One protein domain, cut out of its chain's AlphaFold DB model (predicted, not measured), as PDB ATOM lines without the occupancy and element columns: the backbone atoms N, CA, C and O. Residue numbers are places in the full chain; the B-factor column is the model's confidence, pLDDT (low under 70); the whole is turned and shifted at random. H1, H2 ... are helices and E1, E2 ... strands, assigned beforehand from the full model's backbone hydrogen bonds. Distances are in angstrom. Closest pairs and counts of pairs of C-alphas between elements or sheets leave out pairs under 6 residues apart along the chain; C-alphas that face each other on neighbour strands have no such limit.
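This is residues 214 to 222, 243 to 326 and 333 to 428 of the 629 residues of an uncharacterized protein of Trypanosoma theileri (UniProt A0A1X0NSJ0). A twisted sheet of seven strands lies between helices, H1 and H4 over one face and H5 and H6 over the other, in three layers. From this body a two-stranded arm, the hairpin of E8 and E9, reaches away, and its tip, residues 397 to 402, sticks out. The printed part has 189 residues with seven named helices and nine named strands, in the order E1 E2 H1 H2 E3 E4 H3 H4 E5 E6 E7 H5 E8 E9 H6 H7. The large sheet is mixed, in the order E2 E1 E3 E4 E5 E6 E7, and the class is mixed, helices and strands. The whole is compact, with a radius of gyration of the C-alphas of 17.1 A, and spans 59 by 39 by 29 A.

E1, residues 214 to 219, is the antiparallel neighbour of E2, residues 243 to 245 (N 217 and O 245, 2.8 A), and of E3, residues 285 to 292 (N 216 and O 288, 2.9 A). H1, residues 261 to 275, and H2, residues 279 to 282, lie between E2 and E3 in a split strand-helix-strand unit, two strands running the same way with E1 between them, its crossover left-handed. H2 is only just not on the sheet, with 4 pairs of C-alphas within 10 A. E3 and E4, residues 306 to 312, form a hairpin (N 289 and O 309, 2.8 A). H3, residues 316 to 319, is not on the sheet. H4, residues 337 to 349, is on the same face as H1; they touch at the C-alphas of Leu 266 and Ala 349, 4.7 A, at a shallow tilt of 25 degrees, opposite ways. E5, residues 356 to 362, is parallel to E4 (N 310 and O 359, 2.9 A). E5, E6, residues 367 to 371, and E7, residues 375 to 377, form a meander, each strand the antiparallel neighbour of the one before (N 360 and O 368, N 369 and O 375, both 2.8 A). H5, residues 379 to 386, lies over E7 on the opposite face from H4, at a height over the sheet of 8.1 A. E8, residues 390 to 396, and E9, residues 403 to 409, form a hairpin (N 393 and O 406, 2.7 A). H6, residues 413 to 421, touches H5 (C-alphas of Arg 383 and Leu 419, 6.4 A) and H7, residues 425 to 428, which only grazes the sheet. Each O i to N i+4 pair is within hydrogen-bond range in H1, H4 and H6, and 2 of 4 in H5; H2, H3 and H7 are too short for one.

E1 begins at C-alpha 214, (114.058, 135.706, 168.423). H1 and E3 each measure 21.4 A, E5 20.2 A and H4 18.3 A. H7 ends at C-alpha 428, (118.715, 130.033, 181.407).

The C-alphas farthest apart, of Ser 317 and Phe 399, are 60.5 A apart. Residues 223 to 242 and 327 to 332 are not printed, with gaps of 11.7 A and 11.8 A between the C-alphas on either side. The links E2 to H1 and E3 to E4 are long. The mean pLDDT of the printed part is 78.2, and 40 residues are under 70, among them 247 to 255, 294 to 304 and 378 to 391.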
ATOM      1  N   MET A 214     115.139 136.528 167.898       84.56
ATOM      2  CA  MET A 214     114.058 135.706 168.423       84.56
ATOM      3  C   MET A 214     114.562 134.575 169.311       84.56
ATOM      4  O   MET A 214     115.574 133.948 169.036       84.56
ATOM      5  N   GLU A 215     113.790 134.280 170.351       85.56
ATOM      6  CA  GLU A 215     114.081 133.233 171.323       85.56
ATOM      7  C   GLU A 215     112.899 132.263 171.398       85.56
ATOM      8  O   GLU A 215     111.733 132.684 171.450       85.56
ATOM      9  N   PHE A 216     113.201 130.967 171.396       86.75
ATOM     10  CA  PHE A 216     112.271 129.903 171.757       86.75
ATOM     11  C   PHE A 216     112.743 129.256 173.051       86.75
ATOM     12  O   PHE A 216     113.925 128.971 173.194       86.75
ATOM     13  N   HIS A 217     111.826 128.962 173.961       86.00
ATOM     14  CA  HIS A 217     112.140 128.304 175.223       86.00
ATOM     15  C   HIS A 217     111.565 126.895 175.245       86.00
ATOM     16  O   HIS A 217     110.451 126.671 174.764       86.00
ATOM     17  N   PHE A 218     112.315 125.951 175.797       86.50
ATOM     18  CA  PHE A 218     111.886 124.572 175.941       86.50
ATOM     19  C   PHE A 218     111.057 124.400 177.222       86.50
ATOM     20  O   PHE A 218     111.555 124.572 178.330       86.50
ATOM     21  N   GLU A 219     109.776 124.062 177.076       81.38
ATOM     22  CA  GLU A 219     108.869 123.742 178.182       81.38
ATOM     23  C   GLU A 219     108.878 122.226 178.420       81.38
ATOM     24  O   GLU A 219     108.493 121.441 177.544       81.38
ATOM     25  N   GLN A 220     109.267 121.808 179.626       76.81
ATOM     26  CA  GLN A 220     109.246 120.406 180.036       76.81
ATOM     27  C   GLN A 220     107.873 120.024 180.613       76.81
ATOM     28  O   GLN A 220     107.278 120.764 181.395       76.81
ATOM     29  N   ALA A 221     107.351 118.845 180.263       63.81
ATOM     30  CA  ALA A 221     105.993 118.456 180.652       63.81
ATOM     31  C   ALA A 221     105.780 118.276 182.167       63.81
ATOM     32  O   ALA A 221     104.660 118.476 182.636       63.81
ATOM     33  N   SER A 222     106.825 117.957 182.936       53.38
ATOM     34  CA  SER A 222     106.777 117.763 184.396       53.38
ATOM     35  C   SER A 222     106.557 119.062 185.188       53.38
ATOM     36  O   SER A 222     105.974 119.027 186.269       53.38
ATOM     37  N   LYS A 243     108.575 120.607 174.670       86.44
ATOM     38  CA  LYS A 243     108.563 121.332 173.390       86.44
ATOM     39  C   LYS A 243     109.060 122.763 173.495       86.44
ATOM     40  O   LYS A 243     108.838 123.440 174.493       86.44
ATOM     41  N   PHE A 244     109.638 123.256 172.409       86.62
ATOM     42  CA  PHE A 244     109.934 124.664 172.212       86.62
ATOM     43  C   PHE A 244     108.660 125.486 172.001       86.62
ATOM     44  O   PHE A 244     107.746 125.114 171.253       86.62
ATOM     45  N   CYS A 245     108.616 126.643 172.649       79.88
ATOM     46  CA  CYS A 245     107.506 127.578 172.625       79.88
ATOM     47  C   CYS A 245     107.995 129.028 172.766       79.88
ATOM     48  O   CYS A 245     109.105 129.304 173.212       79.88
ATOM     49  N   PHE A 246     107.142 129.985 172.402       73.12
ATOM     50  CA  PHE A 246     107.428 131.419 172.558       73.12
ATOM     51  C   PHE A 246     107.306 131.926 173.999       73.12
ATOM     52  O   PHE A 246     107.589 133.092 174.272       73.12
ATOM     53  N   SER A 247     106.742 131.110 174.886       65.31
ATOM     54  CA  SER A 247     106.421 131.463 176.264       65.31
ATOM     55  C   SER A 247     106.253 130.180 177.059       65.31
ATOM     56  O   SER A 247     105.449 129.335 176.662       65.31
ATOM     57  N   MET A 248     106.952 130.112 178.194       57.44
ATOM     58  CA  MET A 248     106.996 128.981 179.132       57.44
ATOM     59  C   MET A 248     105.618 128.489 179.618       57.44
ATOM     60  O   MET A 248     105.521 127.406 180.178       57.44
ATOM     61  N   ASP A 249     104.543 129.254 179.392       57.59
ATOM     62  CA  ASP A 249     103.217 128.989 179.954       57.59
ATOM     63  C   ASP A 249     102.143 128.555 178.931       57.59
ATOM     64  O   ASP A 249     100.950 128.546 179.265       57.59
ATOM     65  N   SER A 250     102.483 128.207 177.678       53.69
ATOM     66  CA  SER A 250     101.460 127.975 176.635       53.69
ATOM     67  C   SER A 250     101.507 126.615 175.918       53.69
ATOM     68  O   SER A 250     102.433 126.267 175.191       53.69
ATOM     69  N   LYS A 251     100.395 125.864 176.017       52.94
ATOM     70  CA  LYS A 251     100.274 124.502 175.466       52.94
ATOM     71  C   LYS A 251     100.016 124.402 173.960       52.94
ATOM     72  O   LYS A 251     100.062 123.285 173.460       52.94
ATOM     73  N   THR A 252      99.789 125.466 173.195       52.66
ATOM     74  CA  THR A 252      99.480 125.347 171.752       52.66
ATOM     75  C   THR A 252      99.618 126.688 171.032       52.66
ATOM     76  O   THR A 252      98.810 127.579 171.300       52.66
ATOM     77  N   ALA A 253     100.568 126.831 170.101       52.50
ATOM     78  CA  ALA A 253     100.362 127.460 168.782       52.50
ATOM     79  C   ALA A 253     101.698 127.749 168.050       52.50
ATOM     80  O   ALA A 253     102.602 128.327 168.649       52.50
ATOM     81  N   PRO A 254     101.802 127.405 166.753       56.69
ATOM     82  CA  PRO A 254     102.894 127.848 165.883       56.69
ATOM     83  C   PRO A 254     102.731 129.302 165.380       56.69
ATOM     84  O   PRO A 254     103.687 129.893 164.889       56.69
ATOM     85  N   ASP A 255     101.555 129.921 165.543       65.56
ATOM     86  CA  ASP A 255     101.170 131.130 164.796       65.56
ATOM     87  C   ASP A 255     101.385 132.438 165.576       65.56
ATOM     88  O   ASP A 255     100.442 133.148 165.947       65.56
ATOM     89  N   CYS A 256     102.638 132.773 165.883       77.06
ATOM     90  CA  CYS A 256     102.937 134.098 166.419       77.06
ATOM     91  C   CYS A 256     102.960 135.122 165.277       77.06
ATOM     92  O   CYS A 256     103.725 134.977 164.326       77.06
ATOM     93  N   PHE A 257     102.135 136.172 165.399       78.62
ATOM     94  CA  PHE A 257     102.011 137.248 164.401       78.62
ATOM     95  C   PHE A 257     103.348 137.929 164.089       78.62
ATOM     96  O   PHE A 257     103.536 138.406 162.979       78.62
ATOM     97  N   LEU A 258     104.266 137.954 165.061       78.31
ATOM     98  CA  LEU A 258     105.563 138.611 164.915       78.31
ATOM     99  C   LEU A 258     106.621 137.763 164.204       78.31
ATOM    100  O   LEU A 258     107.738 138.217 164.006       78.31
ATOM    101  N   CYS A 259     106.324 136.506 163.886       78.25
ATOM    102  CA  CYS A 259     107.320 135.616 163.300       78.25
ATOM    103  C   CYS A 259     107.346 135.723 161.782       78.25
ATOM    104  O   CYS A 259     106.300 135.899 161.148       78.25
ATOM    105  N   THR A 260     108.538 135.557 161.215       79.31
ATOM    106  CA  THR A 260     108.699 135.219 159.800       79.31
ATOM    107  C   THR A 260     108.174 133.813 159.530       79.31
ATOM    108  O   THR A 260     108.026 132.987 160.438       79.31
ATOM    109  N   LEU A 261     107.899 133.522 158.260       79.62
ATOM    110  CA  LEU A 261     107.498 132.184 157.832       79.62
ATOM    111  C   LEU A 261     108.590 131.153 158.163       79.62
ATOM    112  O   LEU A 261     108.285 130.046 158.607       79.62
ATOM    113  N   GLU A 262     109.855 131.532 157.991       83.12
ATOM    114  CA  GLU A 262     111.034 130.735 158.328       83.12
ATOM    115  C   GLU A 262     111.084 130.435 159.828       83.12
ATOM    116  O   GLU A 262     111.252 129.281 160.207       83.12
ATOM    117  N   GLN A 263     110.850 131.428 160.694       85.31
ATOM    118  CA  GLN A 263     110.815 131.233 162.150       85.31
ATOM    119  C   GLN A 263     109.669 130.310 162.590       85.31
ATOM    120  O   GLN A 263     109.853 129.472 163.475       85.31
ATOM    121  N   GLN A 264     108.490 130.415 161.966       84.06
ATOM    122  CA  GLN A 264     107.361 129.519 162.251       84.06
ATOM    123  C   GLN A 264     107.660 128.073 161.834       84.06
ATOM    124  O   GLN A 264     107.399 127.135 162.593       84.06
ATOM    125  N   ARG A 265     108.243 127.883 160.642       87.94
ATOM    126  CA  ARG A 265     108.696 126.568 160.164       87.94
ATOM    127  C   ARG A 265     109.796 126.004 161.054       87.94
ATOM    128  O   ARG A 265     109.734 124.829 161.397       87.94
ATOM    129  N   LEU A 266     110.739 126.845 161.473       90.81
ATOM    130  CA  LEU A 266     111.842 126.478 162.354       90.81
ATOM    131  C   LEU A 266     111.316 125.958 163.685       90.81
ATOM    132  O   LEU A 266     111.699 124.869 164.094       90.81
ATOM    133  N   LEU A 267     110.377 126.663 164.315       89.00
ATOM    134  CA  LEU A 267     109.759 126.197 165.554       89.00
ATOM    135  C   LEU A 267     109.084 124.825 165.385       89.00
ATOM    136  O   LEU A 267     109.197 123.962 166.256       89.00
ATOM    137  N   ALA A 268     108.385 124.601 164.269       89.19
ATOM    138  CA  ALA A 268     107.763 123.311 163.982       89.19
ATOM    139  C   ALA A 268     108.807 122.200 163.762       89.19
ATOM    140  O   ALA A 268     108.654 121.109 164.311       89.19
ATOM    141  N   SER A 269     109.868 122.468 162.996       92.50
ATOM    142  CA  SER A 269     110.954 121.515 162.740       92.50
ATOM    143  C   SER A 269     111.743 121.183 164.008       92.50
ATOM    144  O   SER A 269     111.995 120.008 164.267       92.50
ATOM    145  N   LEU A 270     112.060 122.182 164.837       92.62
ATOM    146  CA  LEU A 270     112.742 121.997 166.121       92.62
ATOM    147  C   LEU A 270     111.916 121.151 167.088       92.62
ATOM    148  O   LEU A 270     112.468 120.306 167.780       92.62
ATOM    149  N   ASN A 271     110.595 121.337 167.118       91.06
ATOM    150  CA  ASN A 271     109.720 120.512 167.947       91.06
ATOM    151  C   ASN A 271     109.685 119.054 167.484       91.06
ATOM    152  O   ASN A 271     109.832 118.160 168.311       91.06
ATOM    153  N   ARG A 272     109.584 118.800 166.173       91.06
ATOM    154  CA  ARG A 272     109.671 117.428 165.637       91.06
ATOM    155  C   ARG A 272     111.024 116.782 165.919       91.06
ATOM    156  O   ARG A 272     111.078 115.590 166.194       91.06
ATOM    157  N   TRP A 273     112.106 117.552 165.824       93.56
ATOM    158  CA  TRP A 273     113.445 117.086 166.175       93.56
ATOM    159  C   TRP A 273     113.538 116.747 167.667       93.56
ATOM    160  O   TRP A 273     113.951 115.643 168.010       93.56
ATOM    161  N   ALA A 274     113.079 117.640 168.548       91.19
ATOM    162  CA  ALA A 274     113.111 117.434 169.994       91.19
ATOM    163  C   ALA A 274     112.296 116.206 170.429       91.19
ATOM    164  O   ALA A 274     112.761 115.439 171.267       91.19
ATOM    165  N   GLU A 275     111.130 115.972 169.817       89.56
ATOM    166  CA  GLU A 275     110.290 114.788 170.055       89.56
ATOM    167  C   GLU A 275     111.007 113.463 169.737       89.56
ATOM    168  O   GLU A 275     110.685 112.437 170.333       89.56
ATOM    169  N   GLN A 276     111.983 113.471 168.822       89.44
ATOM    170  CA  GLN A 276     112.757 112.286 168.435       89.44
ATOM    171  C   GLN A 276     113.970 112.024 169.335       89.44
ATOM    172  O   GLN A 276     114.596 110.969 169.212       89.44
ATOM    173  N   LEU A 277     114.336 112.963 170.211       89.38
ATOM    174  CA  LEU A 277     115.474 112.802 171.113       89.38
ATOM    175  C   LEU A 277     115.134 111.857 172.263       89.38
ATOM    176  O   LEU A 277     114.005 111.830 172.757       89.38
ATOM    177  N   ALA A 278     116.145 111.138 172.750       88.00
ATOM    178  CA  ALA A 278     116.021 110.361 173.974       88.00
ATOM    179  C   ALA A 278     115.684 111.275 175.165       88.00
ATOM    180  O   ALA A 278     116.195 112.393 175.269       88.00
ATOM    181  N   PHE A 279     114.867 110.780 176.098       85.31
ATOM    182  CA  PHE A 279     114.398 111.563 177.243       85.31
ATOM    183  C   PHE A 279     115.527 112.261 178.028       85.31
ATOM    184  O   PHE A 279     115.396 113.463 178.249       85.31
ATOM    185  N   PRO A 280     116.669 111.615 178.366       85.94
ATOM    186  CA  PRO A 280     117.764 112.291 179.070       85.94
ATOM    187  C   PRO A 280     118.322 113.512 178.329       85.94
ATOM    188  O   PRO A 280     118.691 114.488 178.973       85.94
ATOM    189  N   ILE A 281     118.345 113.474 176.992       87.94
ATOM    190  CA  ILE A 281     118.799 114.583 176.141       87.94
ATOM    191  C   ILE A 281     117.729 115.678 176.092       87.94
ATOM    192  O   ILE A 281     118.047 116.856 176.191       87.94
ATOM    193  N   GLN A 282     116.442 115.326 176.025       88.75
ATOM    194  CA  GLN A 282     115.375 116.330 176.115       88.75
ATOM    195  C   GLN A 282     115.442 117.131 177.424       88.75
ATOM    196  O   GLN A 282     115.057 118.297 177.446       88.75
ATOM    197  N   GLN A 283     115.942 116.539 178.517       86.62
ATOM    198  CA  GLN A 283     116.103 117.246 179.792       86.62
ATOM    199  C   GLN A 283     117.212 118.305 179.790       86.62
ATOM    200  O   GLN A 283     117.239 119.130 180.704       86.62
ATOM    201  N   THR A 284     118.104 118.299 178.796       88.44
ATOM    202  CA  THR A 284     119.163 119.307 178.664       88.44
ATOM    203  C   THR A 284     118.772 120.468 177.756       88.44
ATOM    204  O   THR A 284     119.461 121.481 177.757       88.44
ATOM    205  N   LEU A 285     117.673 120.375 177.001       90.75
ATOM    206  CA  LEU A 285     117.222 121.461 176.132       90.75
ATOM    207  C   LEU A 285     116.731 122.657 176.962       90.75
ATOM    208  O   LEU A 285     115.838 122.507 177.796       90.75
ATOM    209  N   CYS A 286     117.274 123.849 176.692       88.88
ATOM    210  CA  CYS A 286     116.897 125.076 177.399       88.88
ATOM    211  C   CYS A 286     116.187 126.075 176.480       88.88
ATOM    212  O   CYS A 286     114.985 126.300 176.600       88.88
ATOM    213  N   SER A 287     116.929 126.674 175.548       89.50
ATOM    214  CA  SER A 287     116.436 127.751 174.685       89.50
ATOM    215  C   SER A 287     117.086 127.675 173.309       89.50
ATOM    216  O   SER A 287     118.176 127.137 173.159       89.50
ATOM    217  N   VAL A 288     116.437 128.236 172.297       91.75
ATOM    218  CA  VAL A 288     116.993 128.420 170.955       91.75
ATOM    219  C   VAL A 288     116.992 129.905 170.640       91.75
ATOM    220  O   VAL A 288     115.940 130.541 170.658       91.75
ATOM    221  N   PHE A 289     118.169 130.437 170.335       90.19
ATOM    222  CA  PHE A 289     118.388 131.818 169.932       90.19
ATOM    223  C   PHE A 289     118.502 131.883 168.414       90.19
ATOM    224  O   PHE A 289     119.318 131.190 167.809       90.19
ATOM    225  N   VAL A 290     117.680 132.716 167.798       89.06
ATOM    226  CA  VAL A 290     117.565 132.862 166.351       89.06
ATOM    227  C   VAL A 290     117.905 134.297 165.984       89.06
ATOM    228  O   VAL A 290     117.303 135.235 166.507       89.06
ATOM    229  N   LEU A 291     118.854 134.456 165.070       86.31
ATOM    230  CA  LEU A 291     119.223 135.733 164.477       86.31
ATOM    231  C   LEU A 291     118.960 135.668 162.969       86.31
ATOM    232  O   LEU A 291     119.483 134.790 162.293       86.31
ATOM    233  N   GLN A 292     118.141 136.572 162.440       80.69
ATOM    234  CA  GLN A 292     117.796 136.651 161.021       80.69
ATOM    235  C   GLN A 292     118.186 138.020 160.466       80.69
ATOM    236  O   GLN A 292     117.759 139.050 160.991       80.69
ATOM    237  N   HIS A 293     118.966 138.050 159.387       72.88
ATOM    238  CA  HIS A 293     119.360 139.297 158.738       72.88
ATOM    239  C   HIS A 293     118.475 139.609 157.530       72.88
ATOM    240  O   HIS A 293     118.098 138.702 156.784       72.88
ATOM    241  N   PRO A 294     118.093 140.886 157.335       60.00
ATOM    242  CA  PRO A 294     117.367 141.277 156.141       60.00
ATOM    243  C   PRO A 294     118.273 141.105 154.920       60.00
ATOM    244  O   PRO A 294     119.413 141.567 154.912       60.00
ATOM    245  N   ARG A 295     117.747 140.467 153.870       56.84
ATOM    246  CA  ARG A 295     118.440 140.358 152.585       56.84
ATOM    247  C   ARG A 295     118.636 141.743 151.994       56.84
ATOM    248  O   ARG A 295     117.665 142.361 151.558       56.84
ATOM    249  N   ASN A 296     119.880 142.197 151.914       48.38
ATOM    250  CA  ASN A 296     120.212 143.287 151.014       48.38
ATOM    251  C   ASN A 296     120.441 142.687 149.617       48.38
ATOM    252  O   ASN A 296     121.343 141.864 149.461       48.38
ATOM    253  N   PRO A 297     119.680 143.082 148.578       41.41
ATOM    254  CA  PRO A 297     119.852 142.556 147.219       41.41
ATOM    255  C   PRO A 297     121.218 142.899 146.588       41.41
ATOM    256  O   PRO A 297     121.512 142.446 145.487       41.41
ATOM    257  N   SER A 298     122.050 143.686 147.275       41.47
ATOM    258  CA  SER A 298     123.394 144.095 146.863       41.47
ATOM    259  C   SER A 298     124.531 143.547 147.742       41.47
ATOM    260  O   SER A 298     125.664 144.000 147.581       41.47
ATOM    261  N   ALA A 299     124.267 142.649 148.698       37.25
ATOM    262  CA  ALA A 299     125.283 142.185 149.644       37.25
ATOM    263  C   ALA A 299     125.931 140.843 149.244       37.25
ATOM    264  O   ALA A 299     125.339 140.021 148.549       37.25
ATOM    265  N   HIS A 300     127.203 140.678 149.613       40.12
ATOM    266  CA  HIS A 300     128.110 139.639 149.121       40.12
ATOM    267  C   HIS A 300     127.777 138.218 149.621       40.12
ATOM    268  O   HIS A 300     127.137 138.016 150.645       40.12
ATOM    269  N   THR A 301     128.306 137.211 148.916       38.03
ATOM    270  CA  THR A 301     128.032 135.762 149.038       38.03
ATOM    271  C   THR A 301     128.434 135.083 150.360       38.03
ATOM    272  O   THR A 301     128.399 133.859 150.433       38.03
ATOM    273  N   TRP A 302     128.832 135.827 151.394       36.84
ATOM    274  CA  TRP A 302     129.319 135.292 152.678       36.84
ATOM    275  C   TRP A 302     128.509 135.756 153.906       36.84
ATOM    276  O   TRP A 302     128.789 135.315 155.019       36.84
ATOM    277  N   GLU A 303     127.472 136.579 153.728       46.25
ATOM    278  CA  GLU A 303     126.572 137.002 154.809       46.25
ATOM    279  C   GLU A 303     125.532 135.908 155.115       46.25
ATOM    280  O   GLU A 303     124.735 135.551 154.249       46.25
ATOM    281  N   ARG A 304     125.539 135.343 156.334       53.41
ATOM    282  CA  ARG A 304     124.528 134.364 156.779       53.41
ATOM    283  C   ARG A 304     123.189 135.034 157.077       53.41
ATOM    284  O   ARG A 304     123.075 135.809 158.015       53.41
ATOM    285  N   ASP A 305     122.169 134.696 156.292       72.44
ATOM    286  CA  ASP A 305     120.793 135.200 156.385       72.44
ATOM    287  C   ASP A 305     120.070 134.714 157.666       72.44
ATOM    288  O   ASP A 305     119.146 135.378 158.142       72.44
ATOM    289  N   LEU A 306     120.456 133.552 158.220       83.44
ATOM    290  CA  LEU A 306     119.845 132.943 159.411       83.44
ATOM    291  C   LEU A 306     120.886 132.221 160.280       83.44
ATOM    292  O   LEU A 306     121.589 131.333 159.803       83.44
ATOM    293  N   HIS A 307     120.923 132.529 161.572       86.38
ATOM    294  CA  HIS A 307     121.733 131.838 162.571       86.38
ATOM    295  C   HIS A 307     120.851 131.256 163.675       86.38
ATOM    296  O   HIS A 307     119.962 131.935 164.194       86.38
ATOM    297  N   VAL A 308     121.112 130.007 164.056       91.00
ATOM    298  CA  VAL A 308     120.387 129.290 165.108       91.00
ATOM    299  C   VAL A 308     121.387 128.753 166.126       91.00
ATOM    300  O   VAL A 308     122.203 127.893 165.804       91.00
ATOM    301  N   THR A 309     121.307 129.245 167.361       91.50
ATOM    302  CA  THR A 309     122.103 128.757 168.492       91.50
ATOM    303  C   THR A 309     121.204 128.030 169.482       91.50
ATOM    304  O   THR A 309     120.324 128.643 170.086       91.50
ATOM    305  N   LEU A 310     121.431 126.736 169.685       93.31
ATOM    306  CA  LEU A 310     120.744 125.944 170.702       93.31
ATOM    307  C   LEU A 310     121.516 125.992 172.026       93.31
ATOM    308  O   LEU A 310     122.689 125.634 172.068       93.31
ATOM    309  N   LEU A 311     120.848 126.388 173.107       91.94
ATOM    310  CA  LEU A 311     121.372 126.318 174.466       91.94
ATOM    311  C   LEU A 311     121.033 124.972 175.107       91.94
ATOM    312  O   LEU A 311     119.860 124.590 175.189       91.94
ATOM    313  N   LEU A 312     122.070 124.314 175.616       91.12
ATOM    314  CA  LEU A 312     122.008 123.040 176.315       91.12
ATOM    315  C   LEU A 312     122.502 123.194 177.756       91.12
ATOM    316  O   LEU A 312     123.513 123.844 178.016       91.12
ATOM    317  N   ARG A 313     121.827 122.551 178.704       88.69
ATOM    318  CA  ARG A 313     122.340 122.369 180.059       88.69
ATOM    319  C   ARG A 313     123.386 121.266 180.061       88.69
ATOM    320  O   ARG A 313     123.080 120.118 179.739       88.69
ATOM    321  N   GLN A 314     124.601 121.609 180.473       84.25
ATOM    322  CA  GLN A 314     125.649 120.625 180.691       84.25
ATOM    323  C   GLN A 314     125.355 119.846 181.976       84.25
ATOM    324  O   GLN A 314     125.240 120.430 183.054       84.25
ATOM    325  N   ASP A 315     125.268 118.523 181.865       81.94
ATOM    326  CA  ASP A 315     125.226 117.618 183.013       81.94
ATOM    327  C   ASP A 315     126.417 116.664 182.936       81.94
ATOM    328  O   ASP A 315     126.362 115.598 182.315       81.94
ATOM    329  N   VAL A 316     127.511 117.066 183.587       77.50
ATOM    330  CA  VAL A 316     128.773 116.314 183.597       77.50
ATOM    331  C   VAL A 316     128.593 114.918 184.194       77.50
ATOM    332  O   VAL A 316     129.285 113.985 183.795       77.50
ATOM    333  N   SER A 317     127.630 114.739 185.104       75.12
ATOM    334  CA  SER A 317     127.370 113.438 185.727       75.12
ATOM    335  C   SER A 317     126.768 112.421 184.753       75.12
ATOM    336  O   SER A 317     126.975 111.221 184.916       75.12
ATOM    337  N   ARG A 318     126.051 112.897 183.724       73.81
ATOM    338  CA  ARG A 318     125.354 112.057 182.739       73.81
ATOM    339  C   ARG A 318     126.066 111.967 181.396       73.81
ATOM    340  O   ARG A 318     126.028 110.911 180.772       73.81
ATOM    341  N   PHE A 319     126.698 113.054 180.957       74.88
ATOM    342  CA  PHE A 319     127.287 113.182 179.617       74.88
ATOM    343  C   PHE A 319     128.810 113.400 179.639       74.88
ATOM    344  O   PHE A 319     129.452 113.429 178.589       74.88
ATOM    345  N   GLY A 320     129.423 113.514 180.823       74.75
ATOM    346  CA  GLY A 320     130.849 113.803 180.956       74.75
ATOM    347  C   GLY A 320     131.209 115.215 180.476       74.75
ATOM    348  O   GLY A 320     130.441 116.159 180.647       74.75
ATOM    349  N   GLY A 321     132.398 115.366 179.886       68.25
ATOM    350  CA  GLY A 321     132.880 116.639 179.329       68.25
ATOM    351  C   GLY A 321     132.418 116.933 177.896       68.25
ATOM    352  O   GLY A 321     132.920 117.870 177.289       68.25
ATOM    353  N   TYR A 322     131.521 116.121 177.332       71.25
ATOM    354  CA  TYR A 322     131.045 116.259 175.952       71.25
ATOM    355  C   TYR A 322     129.680 116.943 175.911       71.25
ATOM    356  O   TYR A 322     128.936 116.918 176.894       71.25
ATOM    357  N   THR A 323     129.330 117.539 174.767       77.50
ATOM    358  CA  THR A 323     128.002 118.138 174.593       77.50
ATOM    359  C   THR A 323     126.920 117.055 174.743       77.50
ATOM    360  O   THR A 323     127.129 115.922 174.307       77.50
ATOM    361  N   PRO A 324     125.732 117.357 175.298       83.50
ATOM    362  CA  PRO A 324     124.675 116.353 175.479       83.50
ATOM    363  C   PRO A 324     124.171 115.695 174.184       83.50
ATOM    364  O   PRO A 324     123.491 114.673 174.237       83.50
ATOM    365  N   LEU A 325     124.469 116.296 173.026       85.38
ATOM    366  CA  LEU A 325     124.123 115.780 171.699       85.38
ATOM    367  C   LEU A 325     125.234 114.920 171.081       85.38
ATOM    368  O   LEU A 325     125.013 114.324 170.031       85.38
ATOM    369  N   CYS A 326     126.417 114.856 171.694       80.50
ATOM    370  CA  CYS A 326     127.593 114.202 171.143       80.50
ATOM    371  C   CYS A 326     128.142 113.144 172.106       80.50
ATOM    372  O   CYS A 326     128.384 113.400 173.283       80.50
ATOM    373  N   ASN A 333     135.677 117.147 164.053       75.44
ATOM    374  CA  ASN A 333     135.153 117.728 162.810       75.44
ATOM    375  C   ASN A 333     133.937 116.967 162.245       75.44
ATOM    376  O   ASN A 333     133.609 117.111 161.069       75.44
ATOM    377  N   THR A 334     133.297 116.106 163.043       82.56
ATOM    378  CA  THR A 334     132.166 115.274 162.596       82.56
ATOM    379  C   THR A 334     130.932 115.492 163.457       82.56
ATOM    380  O   THR A 334     131.027 115.543 164.684       82.56
ATOM    381  N   LEU A 335     129.774 115.569 162.801       86.94
ATOM    382  CA  LEU A 335     128.476 115.725 163.455       86.94
ATOM    383  C   LEU A 335     127.952 114.379 163.954       86.94
ATOM    384  O   LEU A 335     128.019 113.377 163.234       86.94
ATOM    385  N   SER A 336     127.416 114.353 165.173       89.69
ATOM    386  CA  SER A 336     126.621 113.225 165.668       89.69
ATOM    387  C   SER A 336     125.325 113.073 164.873       89.69
ATOM    388  O   SER A 336     124.933 113.953 164.102       89.69
ATOM    389  N   LEU A 337     124.628 111.949 165.048       89.69
ATOM    390  CA  LEU A 337     123.335 111.745 164.395       89.69
ATOM    391  C   LEU A 337     122.317 112.802 164.857       89.69
ATOM    392  O   LEU A 337     121.529 113.306 164.060       89.69
ATOM    393  N   GLU A 338     122.333 113.137 166.142       91.12
ATOM    394  CA  GLU A 338     121.465 114.121 166.777       91.12
ATOM    395  C   GLU A 338     121.785 115.543 166.297       91.12
ATOM    396  O   GLU A 338     120.860 116.302 165.991       91.12
ATOM    397  N   GLU A 339     123.078 115.877 166.172       92.12
ATOM    398  CA  GLU A 339     123.577 117.140 165.613       92.12
ATOM    399  C   GLU A 339     123.221 117.270 164.125       92.12
ATOM    400  O   GLU A 339     122.709 118.308 163.704       92.12
ATOM    401  N   GLN A 340     123.405 116.212 163.330       92.69
ATOM    402  CA  GLN A 340     123.031 116.202 161.914       92.69
ATOM    403  C   GLN A 340     121.523 116.411 161.739       92.69
ATOM    404  O   GLN A 340     121.106 117.253 160.949       92.69
ATOM    405  N   LYS A 341     120.690 115.715 162.523       93.56
ATOM    406  CA  LYS A 341     119.231 115.903 162.485       93.56
ATOM    407  C   LYS A 341     118.812 117.318 162.892       93.56
ATOM    408  O   LYS A 341     117.818 117.818 162.366       93.56
ATOM    409  N   LEU A 342     119.537 117.964 163.810       94.81
ATOM    410  CA  LEU A 342     119.310 119.370 164.156       94.81
ATOM    411  C   LEU A 342     119.630 120.276 162.962       94.81
ATOM    412  O   LEU A 342     118.810 121.124 162.607       94.81
ATOM    413  N   VAL A 343     120.783 120.076 162.317       93.38
ATOM    414  CA  VAL A 343     121.169 120.819 161.108       93.38
ATOM    415  C   VAL A 343     120.110 120.642 160.016       93.38
ATOM    416  O   VAL A 343     119.603 121.634 159.497       93.38
ATOM    417  N   ASP A 344     119.677 119.412 159.743       94.50
ATOM    418  CA  ASP A 344     118.638 119.115 158.751       94.50
ATOM    419  C   ASP A 344     117.294 119.784 159.101       94.50
ATOM    420  O   ASP A 344     116.590 120.306 158.226       94.50
ATOM    421  N   ALA A 345     116.930 119.828 160.387       94.12
ATOM    422  CA  ALA A 345     115.730 120.515 160.861       94.12
ATOM    423  C   ALA A 345     115.792 122.034 160.617       94.12
ATOM    424  O   ALA A 345     114.782 122.631 160.235       94.12
ATOM    425  N   VAL A 346     116.962 122.660 160.788       92.94
ATOM    426  CA  VAL A 346     117.158 124.092 160.509       92.94
ATOM    427  C   VAL A 346     117.165 124.366 159.002       92.94
ATOM    428  O   VAL A 346     116.445 125.253 158.541       92.94
ATOM    429  N   LEU A 347     117.916 123.588 158.218       91.56
ATOM    430  CA  LEU A 347     117.997 123.753 156.761       91.56
ATOM    431  C   LEU A 347     116.624 123.562 156.095       91.56
ATOM    432  O   LEU A 347     116.230 124.340 155.227       91.56
ATOM    433  N   SER A 348     115.846 122.574 156.546       90.44
ATOM    434  CA  SER A 348     114.490 122.327 156.035       90.44
ATOM    435  C   SER A 348     113.485 123.426 156.399       90.44
ATOM    436  O   SER A 348     112.508 123.631 155.674       90.44
ATOM    437  N   ALA A 349     113.707 124.152 157.497       88.81
ATOM    438  CA  ALA A 349     112.851 125.264 157.896       88.81
ATOM    439  C   ALA A 349     113.029 126.507 157.009       88.81
ATOM    440  O   ALA A 349     112.074 127.268 156.815       88.81
ATOM    441  N   ALA A 350     114.223 126.684 156.443       85.56
ATOM    442  CA  ALA A 350     114.621 127.858 155.678       85.56
ATOM    443  C   ALA A 350     115.186 127.478 154.288       85.56
ATOM    444  O   ALA A 350     116.316 127.827 153.960       85.56
ATOM    445  N   PRO A 351     114.404 126.798 153.422       79.31
ATOM    446  CA  PRO A 351     114.913 126.195 152.183       79.31
ATOM    447  C   PRO A 351     115.367 127.210 151.127       79.31
ATOM    448  O   PRO A 351     116.085 126.863 150.196       79.31
ATOM    449  N   LEU A 352     114.911 128.460 151.234       79.12
ATOM    450  CA  LEU A 352     115.300 129.535 150.321       79.12
ATOM    451  C   LEU A 352     116.505 130.322 150.837       79.12
ATOM    452  O   LEU A 352     117.002 131.187 150.120       79.12
ATOM    453  N   THR A 353     116.930 130.072 152.072       78.00
ATOM    454  CA  THR A 353     117.975 130.808 152.777       78.00
ATOM    455  C   THR A 353     119.321 130.177 152.461       78.00
ATOM    456  O   THR A 353     119.567 129.030 152.810       78.00
ATOM    457  N   GLN A 354     120.175 130.911 151.749       72.31
ATOM    458  CA  GLN A 354     121.403 130.341 151.181       72.31
ATOM    459  C   GLN A 354     122.506 130.176 152.224       72.31
ATOM    460  O   GLN A 354     123.263 129.211 152.183       72.31
ATOM    461  N   ASN A 355     122.570 131.099 153.180       78.25
ATOM    462  CA  ASN A 355     123.653 131.170 154.140       78.25
ATOM    463  C   ASN A 355     123.075 130.975 155.549       78.25
ATOM    464  O   ASN A 355     122.468 131.883 156.118       78.25
ATOM    465  N   ILE A 356     123.226 129.767 156.093       83.88
ATOM    466  CA  ILE A 356     122.683 129.369 157.397       83.88
ATOM    467  C   ILE A 356     123.841 129.051 158.345       83.88
ATOM    468  O   ILE A 356     124.845 128.481 157.928       83.88
ATOM    469  N   GLY A 357     123.720 129.443 159.613       86.00
ATOM    470  CA  GLY A 357     124.629 129.056 160.691       86.00
ATOM    471  C   GLY A 357     123.881 128.262 161.754       86.00
ATOM    472  O   GLY A 357     122.797 128.667 162.172       86.00
ATOM    473  N   VAL A 358     124.446 127.136 162.185       89.69
ATOM    474  CA  VAL A 358     123.886 126.329 163.280       89.69
ATOM    475  C   VAL A 358     124.974 126.097 164.312       89.69
ATOM    476  O   VAL A 358     126.056 125.629 163.960       89.69
ATOM    477  N   ALA A 359     124.683 126.400 165.572       89.62
ATOM    478  CA  ALA A 359     125.604 126.199 166.682       89.62
ATOM    479  C   ALA A 359     124.888 125.674 167.932       89.62
ATOM    480  O   ALA A 359     123.688 125.880 168.121       89.62
ATOM    481  N   THR A 360     125.643 125.037 168.818       90.50
ATOM    482  CA  THR A 360     125.202 124.661 170.162       90.50
ATOM    483  C   THR A 360     126.098 125.324 171.193       90.50
ATOM    484  O   THR A 360     127.319 125.299 171.054       90.50
ATOM    485  N   LEU A 361     125.495 125.883 172.233       88.62
ATOM    486  CA  LEU A 361     126.176 126.448 173.388       88.62
ATOM    487  C   LEU A 361     125.744 125.674 174.628       88.62
ATOM    488  O   LEU A 361     124.547 125.524 174.866       88.62
ATOM    489  N   CYS A 362     126.693 125.212 175.429       88.00
ATOM    490  CA  CYS A 362     126.389 124.561 176.696       88.00
ATOM    491  C   CYS A 362     126.553 125.537 177.869       88.00
ATOM    492  O   CYS A 362     127.276 126.531 177.776       88.00
ATOM    493  N   THR A 363     125.906 125.253 179.002       85.62
ATOM    494  CA  THR A 363     126.000 126.086 180.219       85.62
ATOM    495  C   THR A 363     127.404 126.154 180.828       85.62
ATOM    496  O   THR A 363     127.667 127.048 181.626       85.62
ATOM    497  N   ASP A 364     128.304 125.240 180.460       81.19
ATOM    498  CA  ASP A 364     129.729 125.275 180.821       81.19
ATOM    499  C   ASP A 364     130.570 126.195 179.912       81.19
ATOM    500  O   ASP A 364     131.741 126.450 180.192       81.19
ATOM    501  N   GLY A 365     129.975 126.710 178.833       77.25
ATOM    502  CA  GLY A 365     130.616 127.590 177.866       77.25
ATOM    503  C   GLY A 365     131.292 126.939 176.686       77.25
ATOM    504  O   GLY A 365     131.856 127.659 175.861       77.25
ATOM    505  N   SER A 366     131.179 125.623 176.543       80.94
ATOM    506  CA  SER A 366     131.544 124.967 175.293       80.94
ATOM    507  C   SER A 366     130.628 125.435 174.153       80.94
ATOM    508  O   SER A 366     129.397 125.434 174.262       80.94
ATOM    509  N   LEU A 367     131.240 125.863 173.047       84.88
ATOM    510  CA  LEU A 367     130.558 126.283 171.828       84.88
ATOM    511  C   LEU A 367     130.927 125.318 170.702       84.88
ATOM    512  O   LEU A 367     132.098 125.127 170.388       84.88
ATOM    513  N   SER A 368     129.929 124.735 170.049       85.06
ATOM    514  CA  SER A 368     130.142 123.919 168.850       85.06
ATOM    515  C   SER A 368     129.417 124.542 167.667       85.06
ATOM    516  O   SER A 368     128.192 124.627 167.654       85.06
ATOM    517  N   CYS A 369     130.174 124.980 166.669       85.81
ATOM    518  CA  CYS A 369     129.653 125.326 165.355       85.81
ATOM    519  C   CYS A 369     129.368 124.017 164.614       85.81
ATOM    520  O   CYS A 369     130.263 123.193 164.468       85.81
ATOM    521  N   LEU A 370     128.129 123.797 164.177       87.38
ATOM    522  CA  LEU A 370     127.711 122.561 163.507       87.38
ATOM    523  C   LEU A 370     127.631 122.728 161.985       87.38
ATOM    524  O   LEU A 370     127.928 121.803 161.236       87.38
ATOM    525  N   TYR A 371     127.227 123.907 161.516       86.31
ATOM    526  CA  TYR A 371     127.049 124.202 160.093       86.31
ATOM    527  C   TYR A 371     127.443 125.657 159.803       86.31
ATOM    528  O   TYR A 371     127.102 126.530 160.611       86.31
ATOM    529  N   PRO A 372     128.127 125.954 158.675       76.50
ATOM    530  CA  PRO A 372     128.429 125.087 157.524       76.50
ATOM    531  C   PRO A 372     129.647 124.175 157.692       76.50
ATOM    532  O   PRO A 372     129.748 123.174 156.989       76.50
ATOM    533  N   GLN A 373     130.563 124.507 158.602       80.44
ATOM    534  CA  GLN A 373     131.733 123.686 158.909       80.44
ATOM    535  C   GLN A 373     131.699 123.304 160.393       80.44
ATOM    536  O   GLN A 373     131.665 124.208 161.232       80.44
ATOM    537  N   PRO A 374     131.691 122.000 160.722       82.31
ATOM    538  CA  PRO A 374     131.754 121.546 162.101       82.31
ATOM    539  C   PRO A 374     133.066 121.987 162.755       82.31
ATOM    540  O   PRO A 374     134.147 121.662 162.264       82.31
ATOM    541  N   GLN A 375     132.970 122.723 163.857       80.75
ATOM    542  CA  GLN A 375     134.104 123.156 164.662       80.75
ATOM    543  C   GLN A 375     133.692 123.214 166.132       80.75
ATOM    544  O   GLN A 375     132.744 123.913 166.492       80.75
ATOM    545  N   ARG A 376     134.427 122.514 166.996       77.12
ATOM    546  CA  ARG A 376     134.223 122.543 168.451       77.12
ATOM    547  C   ARG A 376     135.247 123.463 169.100       77.12
ATOM    548  O   ARG A 376     136.424 123.424 168.751       77.12
ATOM    549  N   VAL A 377     134.783 124.335 169.989       70.69
ATOM    550  CA  VAL A 377     135.578 125.424 170.550       70.69
ATOM    551  C   VAL A 377     135.257 125.584 172.038       70.69
ATOM    552  O   VAL A 377     134.104 125.778 172.422       70.69
ATOM    553  N   ASP A 378     136.285 125.551 172.881       68.38
ATOM    554  CA  ASP A 378     136.139 125.844 174.310       68.38
ATOM    555  C   ASP A 378     135.842 127.331 174.552       68.38
ATOM    556  O   ASP A 378     136.161 128.191 173.728       68.38
ATOM    557  N   LEU A 379     135.295 127.664 175.725       65.81
ATOM    558  CA  LEU A 379     134.870 129.023 176.088       65.81
ATOM    559  C   LEU A 379     135.937 130.107 175.832       65.81
ATOM    560  O   LEU A 379     135.619 131.200 175.357       65.81
ATOM    561  N   SER A 380     137.209 129.813 176.122       63.84
ATOM    562  CA  SER A 380     138.331 130.749 175.934       63.84
ATOM    563  C   SER A 380     138.571 131.106 174.465       63.84
ATOM    564  O   SER A 380     138.957 132.234 174.153       63.84
ATOM    565  N   LEU A 381     138.302 130.168 173.557       64.44
ATOM    566  CA  LEU A 381     138.444 130.333 172.116       64.44
ATOM    567  C   LEU A 381     137.132 130.797 171.464       64.44
ATOM    568  O   LEU A 381     137.182 131.502 170.455       64.44
ATOM    569  N   ALA A 382     135.974 130.484 172.059       65.38
ATOM    570  CA  ALA A 382     134.650 130.823 171.541       65.38
ATOM    571  C   ALA A 382     134.506 132.333 171.309       65.38
ATOM    572  O   ALA A 382     134.051 132.757 170.249       65.38
ATOM    573  N   ARG A 383     135.001 133.155 172.243       64.94
ATOM    574  CA  ARG A 383     135.019 134.619 172.103       64.94
ATOM    575  C   ARG A 383     135.776 135.088 170.856       64.94
ATOM    576  O   ARG A 383     135.269 135.919 170.112       64.94
ATOM    577  N   SER A 384     136.962 134.531 170.608       63.75
ATOM    578  CA  SER A 384     137.783 134.903 169.446       63.75
ATOM    579  C   SER A 384     137.128 134.522 168.115       63.75
ATOM    580  O   SER A 384     137.400 135.142 167.091       63.75
ATOM    581  N   THR A 385     136.257 133.511 168.127       62.34
ATOM    582  CA  THR A 385     135.460 133.103 166.968       62.34
ATOM    583  C   THR A 385     134.271 134.043 166.764       62.34
ATOM    584  O   THR A 385     134.035 134.460 165.634       62.34
ATOM    585  N   VAL A 386     133.585 134.456 167.843       62.25
ATOM    586  CA  VAL A 386     132.504 135.469 167.810       62.25
ATOM    587  C   VAL A 386     132.976 136.803 167.230       62.25
ATOM    588  O   VAL A 386     132.229 137.451 166.505       62.25
ATOM    589  N   GLU A 387     134.216 137.197 167.511       61.75
ATOM    590  CA  GLU A 387     134.819 138.428 166.987       61.75
ATOM    591  C   GLU A 387     135.189 138.340 165.486       61.75
ATOM    592  O   GLU A 387     135.411 139.373 164.856       61.75
ATOM    593  N   LYS A 388     135.255 137.134 164.892       59.72
ATOM    594  CA  LYS A 388     135.697 136.919 163.498       59.72
ATOM    595  C   LYS A 388     134.572 136.874 162.470       59.72
ATOM    596  O   LYS A 388     134.791 137.334 161.352       59.72
ATOM    597  N   GLU A 389     133.405 136.310 162.794       61.91
ATOM    598  CA  GLU A 389     132.244 136.423 161.901       61.91
ATOM    599  C   GLU A 389     131.405 137.635 162.329       61.91
ATOM    600  O   GLU A 389     131.130 137.852 163.507       61.91
ATOM    601  N   VAL A 390     131.028 138.490 161.387       68.56
ATOM    602  CA  VAL A 390     130.439 139.779 161.738       68.56
ATOM    603  C   VAL A 390     129.418 140.248 160.717       68.56
ATOM    604  O   VAL A 390     129.491 139.900 159.542       68.56
ATOM    605  N   VAL A 391     128.462 141.052 161.173       67.94
ATOM    606  CA  VAL A 391     127.322 141.505 160.380       67.94
ATOM    607  C   VAL A 391     127.311 143.027 160.306       67.94
ATOM    608  O   VAL A 391     127.358 143.680 161.353       67.94
ATOM    609  N   PRO A 392     127.197 143.620 159.107       73.06
ATOM    610  CA  PRO A 392     127.112 145.064 158.982       73.06
ATOM    611  C   PRO A 392     125.782 145.607 159.533       73.06
ATOM    612  O   PRO A 392     124.716 145.008 159.404       73.06
ATOM    613  N   CYS A 393     125.857 146.781 160.140       78.62
ATOM    614  CA  CYS A 393     124.763 147.618 160.608       78.62
ATOM    615  C   CYS A 393     124.970 148.992 159.974       78.62
ATOM    616  O   CYS A 393     126.014 149.613 160.186       78.62
ATOM    617  N   THR A 394     124.019 149.464 159.171       83.44
ATOM    618  CA  THR A 394     124.181 150.729 158.435       83.44
ATOM    619  C   THR A 394     123.487 151.888 159.136       83.44
ATOM    620  O   THR A 394     122.340 151.762 159.542       83.44
ATOM    621  N   ALA A 395     124.149 153.037 159.234       85.31
ATOM    622  CA  ALA A 395     123.540 154.292 159.662       85.31
ATOM    623  C   ALA A 395     123.704 155.350 158.571       85.31
ATOM    624  O   ALA A 395     124.760 155.444 157.950       85.31
ATOM    625  N   VAL A 396     122.669 156.151 158.341       84.94
ATOM    626  CA  VAL A 396     122.673 157.204 157.321       84.94
ATOM    627  C   VAL A 396     122.682 158.558 158.011       84.94
ATOM    628  O   VAL A 396     121.824 158.849 158.843       84.94
ATOM    629  N   HIS A 397     123.646 159.403 157.660       83.81
ATOM    630  CA  HIS A 397     123.665 160.784 158.113       83.81
ATOM    631  C   HIS A 397     122.589 161.581 157.368       83.81
ATOM    632  O   HIS A 397     122.660 161.741 156.151       83.81
ATOM    633  N   GLY A 398     121.587 162.087 158.088       79.06
ATOM    634  CA  GLY A 398     120.382 162.664 157.494       79.06
ATOM    635  C   GLY A 398     120.639 163.879 156.600       79.06
ATOM    636  O   GLY A 398     119.965 164.032 155.586       79.06
ATOM    637  N   PHE A 399     121.625 164.718 156.935       78.88
ATOM    638  CA  PHE A 399     121.924 165.929 156.161       78.88
ATOM    639  C   PHE A 399     122.777 165.665 154.919       78.88
ATOM    640  O   PHE A 399     122.509 166.235 153.865       78.88
ATOM    641  N   SER A 400     123.806 164.818 155.026       81.12
ATOM    642  CA  SER A 400     124.746 164.574 153.920       81.12
ATOM    643  C   SER A 400     124.396 163.351 153.072       81.12
ATOM    644  O   SER A 400     124.953 163.185 151.991       81.12
ATOM    645  N   GLY A 401     123.526 162.466 153.565       82.69
ATOM    646  CA  GLY A 401     123.276 161.157 152.961       82.69
ATOM    647  C   GLY A 401     124.456 160.183 153.074       82.69
ATOM    648  O   GLY A 401     124.403 159.108 152.480       82.69
ATOM    649  N   GLU A 402     125.520 160.532 153.811       84.50
ATOM    650  CA  GLU A 402     126.678 159.655 154.024       84.50
ATOM    651  C   GLU A 402     126.235 158.391 154.771       84.50
ATOM    652  O   GLU A 402     125.633 158.469 155.844       84.50
ATOM    653  N   VAL A 403     126.535 157.222 154.202       85.00
ATOM    654  CA  VAL A 403     126.234 155.926 154.815       85.00
ATOM    655  C   VAL A 403     127.464 155.431 155.555       85.00
ATOM    656  O   VAL A 403     128.525 155.256 154.962       85.00
ATOM    657  N   ARG A 404     127.295 155.147 156.842       84.69
ATOM    658  CA  ARG A 404     128.319 154.582 157.718       84.69
ATOM    659  C   ARG A 404     127.958 153.169 158.119       84.69
ATOM    660  O   ARG A 404     126.781 152.815 158.191       84.69
ATOM    661  N   LYS A 405     128.977 152.354 158.372       85.56
ATOM    662  CA  LYS A 405     128.819 150.941 158.709       85.56
ATOM    663  C   LYS A 405     129.465 150.665 160.056       85.56
ATOM    664  O   LYS A 405     130.622 151.001 160.261       85.56
ATOM    665  N   ALA A 406     128.710 150.038 160.942       83.06
ATOM    666  CA  ALA A 406     129.231 149.352 162.110       83.06
ATOM    667  C   ALA A 406     129.131 147.847 161.886       83.06
ATOM    668  O   ALA A 406     128.345 147.368 161.073       83.06
ATOM    669  N   VAL A 407     129.934 147.104 162.617       80.56
ATOM    670  CA  VAL A 407     130.122 145.673 162.480       80.56
ATOM    671  C   VAL A 407     129.721 145.033 163.807       80.56
ATOM    672  O   VAL A 407     130.232 145.392 164.868       80.56
ATOM    673  N   LEU A 408     128.745 144.129 163.750       73.50
ATOM    674  CA  LEU A 408     128.153 143.454 164.902       73.50
ATOM    675  C   LEU A 408     128.596 141.997 164.978       73.50
ATOM    676  O   LEU A 408     128.815 141.396 163.928       73.50
ATOM    677  N   PRO A 409     128.668 141.395 166.179       69.19
ATOM    678  CA  PRO A 409     128.898 139.961 166.285       69.19
ATOM    679  C   PRO A 409     127.789 139.208 165.545       69.19
ATOM    680  O   PRO A 409     126.613 139.560 165.633       69.19
ATOM    681  N   PHE A 410     128.163 138.153 164.829       67.75
ATOM    682  CA  PHE A 410     127.230 137.308 164.073       67.75
ATOM    683  C   PHE A 410     126.274 136.463 164.933       67.75
ATOM    684  O   PHE A 410     125.451 135.718 164.403       67.75
ATOM    685  N   MET A 411     126.414 136.524 166.256       72.56
ATOM    686  CA  MET A 411     125.587 135.795 167.210       72.56
ATOM    687  C   MET A 411     124.467 136.671 167.761       72.56
ATOM    688  O   MET A 411     124.588 137.891 167.835       72.56
ATOM    689  N   HIS A 412     123.388 136.029 168.218       80.44
ATOM    690  CA  HIS A 412     122.316 136.694 168.958       80.44
ATOM    691  C   HIS A 412     122.902 137.557 170.087       80.44
ATOM    692  O   HIS A 412     123.717 137.058 170.870       80.44
ATOM    693  N   SER A 413     122.485 138.823 170.199       77.94
ATOM    694  CA  SER A 413     123.100 139.801 171.112       77.94
ATOM    695  C   SER A 413     123.227 139.298 172.557       77.94
ATOM    696  O   SER A 413     124.271 139.450 173.189       77.94
ATOM    697  N   THR A 414     122.197 138.616 173.065       79.88
ATOM    698  CA  THR A 414     122.181 138.001 174.402       79.88
ATOM    699  C   THR A 414     123.240 136.908 174.571       79.88
ATOM    700  O   THR A 414     123.870 136.824 175.623       79.88
ATOM    701  N   VAL A 415     123.478 136.099 173.536       81.94
ATOM    702  CA  VAL A 415     124.499 135.041 173.546       81.94
ATOM    703  C   VAL A 415     125.896 135.655 173.477       81.94
ATOM    704  O   VAL A 415     126.755 135.309 174.286       81.94
ATOM    705  N   ALA A 416     126.112 136.608 172.565       79.38
ATOM    706  CA  ALA A 416     127.382 137.324 172.441       79.38
ATOM    707  C   ALA A 416     127.768 138.028 173.756       79.38
ATOM    708  O   ALA A 416     128.925 137.974 174.183       79.38
ATOM    709  N   PHE A 417     126.777 138.631 174.421       76.62
ATOM    710  CA  PHE A 417     126.913 139.226 175.746       76.62
ATOM    711  C   PHE A 417     127.327 138.194 176.797       76.62
ATOM    712  O   PHE A 417     128.343 138.388 177.463       76.62
ATOM    713  N   ALA A 418     126.584 137.090 176.928       79.31
ATOM    714  CA  ALA A 418     126.874 136.059 177.924       79.31
ATOM    715  C   ALA A 418     128.303 135.516 177.767       79.31
ATOM    716  O   ALA A 418     129.052 135.466 178.743       79.31
ATOM    717  N   LEU A 419     128.724 135.237 176.529       78.19
ATOM    718  CA  LEU A 419     130.082 134.784 176.211       78.19
ATOM    719  C   LEU A 419     131.152 135.826 176.558       78.19
ATOM    720  O   LEU A 419     132.171 135.489 177.158       78.19
ATOM    721  N   SER A 420     130.916 137.099 176.230       74.19
ATOM    722  CA  SER A 420     131.829 138.194 176.582       74.19
ATOM    723  C   SER A 420     131.933 138.390 178.095       74.19
ATOM    724  O   SER A 420     133.010 138.707 178.602       74.19
ATOM    725  N   SER A 421     130.829 138.159 178.810       69.75
ATOM    726  CA  SER A 421     130.763 138.247 180.266       69.75
ATOM    727  C   SER A 421     131.253 136.988 181.000       69.75
ATOM    728  O   SER A 421     131.358 136.995 182.224       69.75
ATOM    729  N   GLN A 422     131.570 135.905 180.285       74.88
ATOM    730  CA  GLN A 422     131.915 134.607 180.882       74.88
ATOM    731  C   GLN A 422     130.860 134.079 181.879       74.88
ATOM    732  O   GLN A 422     131.169 133.223 182.703       74.88
ATOM    733  N   ASP A 423     129.619 134.567 181.803       75.12
ATOM    734  CA  ASP A 423     128.517 134.157 182.671       75.12
ATOM    735  C   ASP A 423     127.342 133.668 181.826       75.12
ATOM    736  O   ASP A 423     126.551 134.428 181.266       75.12
ATOM    737  N   ILE A 424     127.262 132.346 181.708       79.44
ATOM    738  CA  ILE A 424     126.310 131.654 180.834       79.44
ATOM    739  C   ILE A 424     125.063 131.229 181.604       79.44
ATOM    740  O   ILE A 424     124.008 131.032 181.000       79.44
ATOM    741  N   SER A 425     125.140 131.186 182.939       74.56
ATOM    742  CA  SER A 425     123.995 130.907 183.819       74.56
ATOM    743  C   SER A 425     122.826 131.870 183.561       74.56
ATOM    744  O   SER A 425     121.645 131.524 183.647       74.56
ATOM    745  N   VAL A 426     123.177 133.074 183.122       72.00
ATOM    746  CA  VAL A 426     122.293 134.168 182.751       72.00
ATOM    747  C   VAL A 426     121.380 133.821 181.558       72.00
ATOM    748  O   VAL A 426     120.263 134.334 181.469       72.00
ATOM    749  N   LEU A 427     121.788 132.915 180.661       77.06
ATOM    750  CA  LEU A 427     120.982 132.526 179.496       77.06
ATOM    751  C   LEU A 427     119.780 131.634 179.846       77.06
ATOM    752  O   LEU A 427     118.804 131.624 179.091       77.06
ATOM    753  N   GLU A 428     119.805 130.929 180.984       71.81
ATOM    754  CA  GLU A 428     118.715 130.033 181.407       71.81
ATOM    755  C   GLU A 428     117.426 130.785 181.783       71.81
ATOM    756  O   GLU A 428     116.330 130.246 181.644       71.81
TER     757      GLU A 428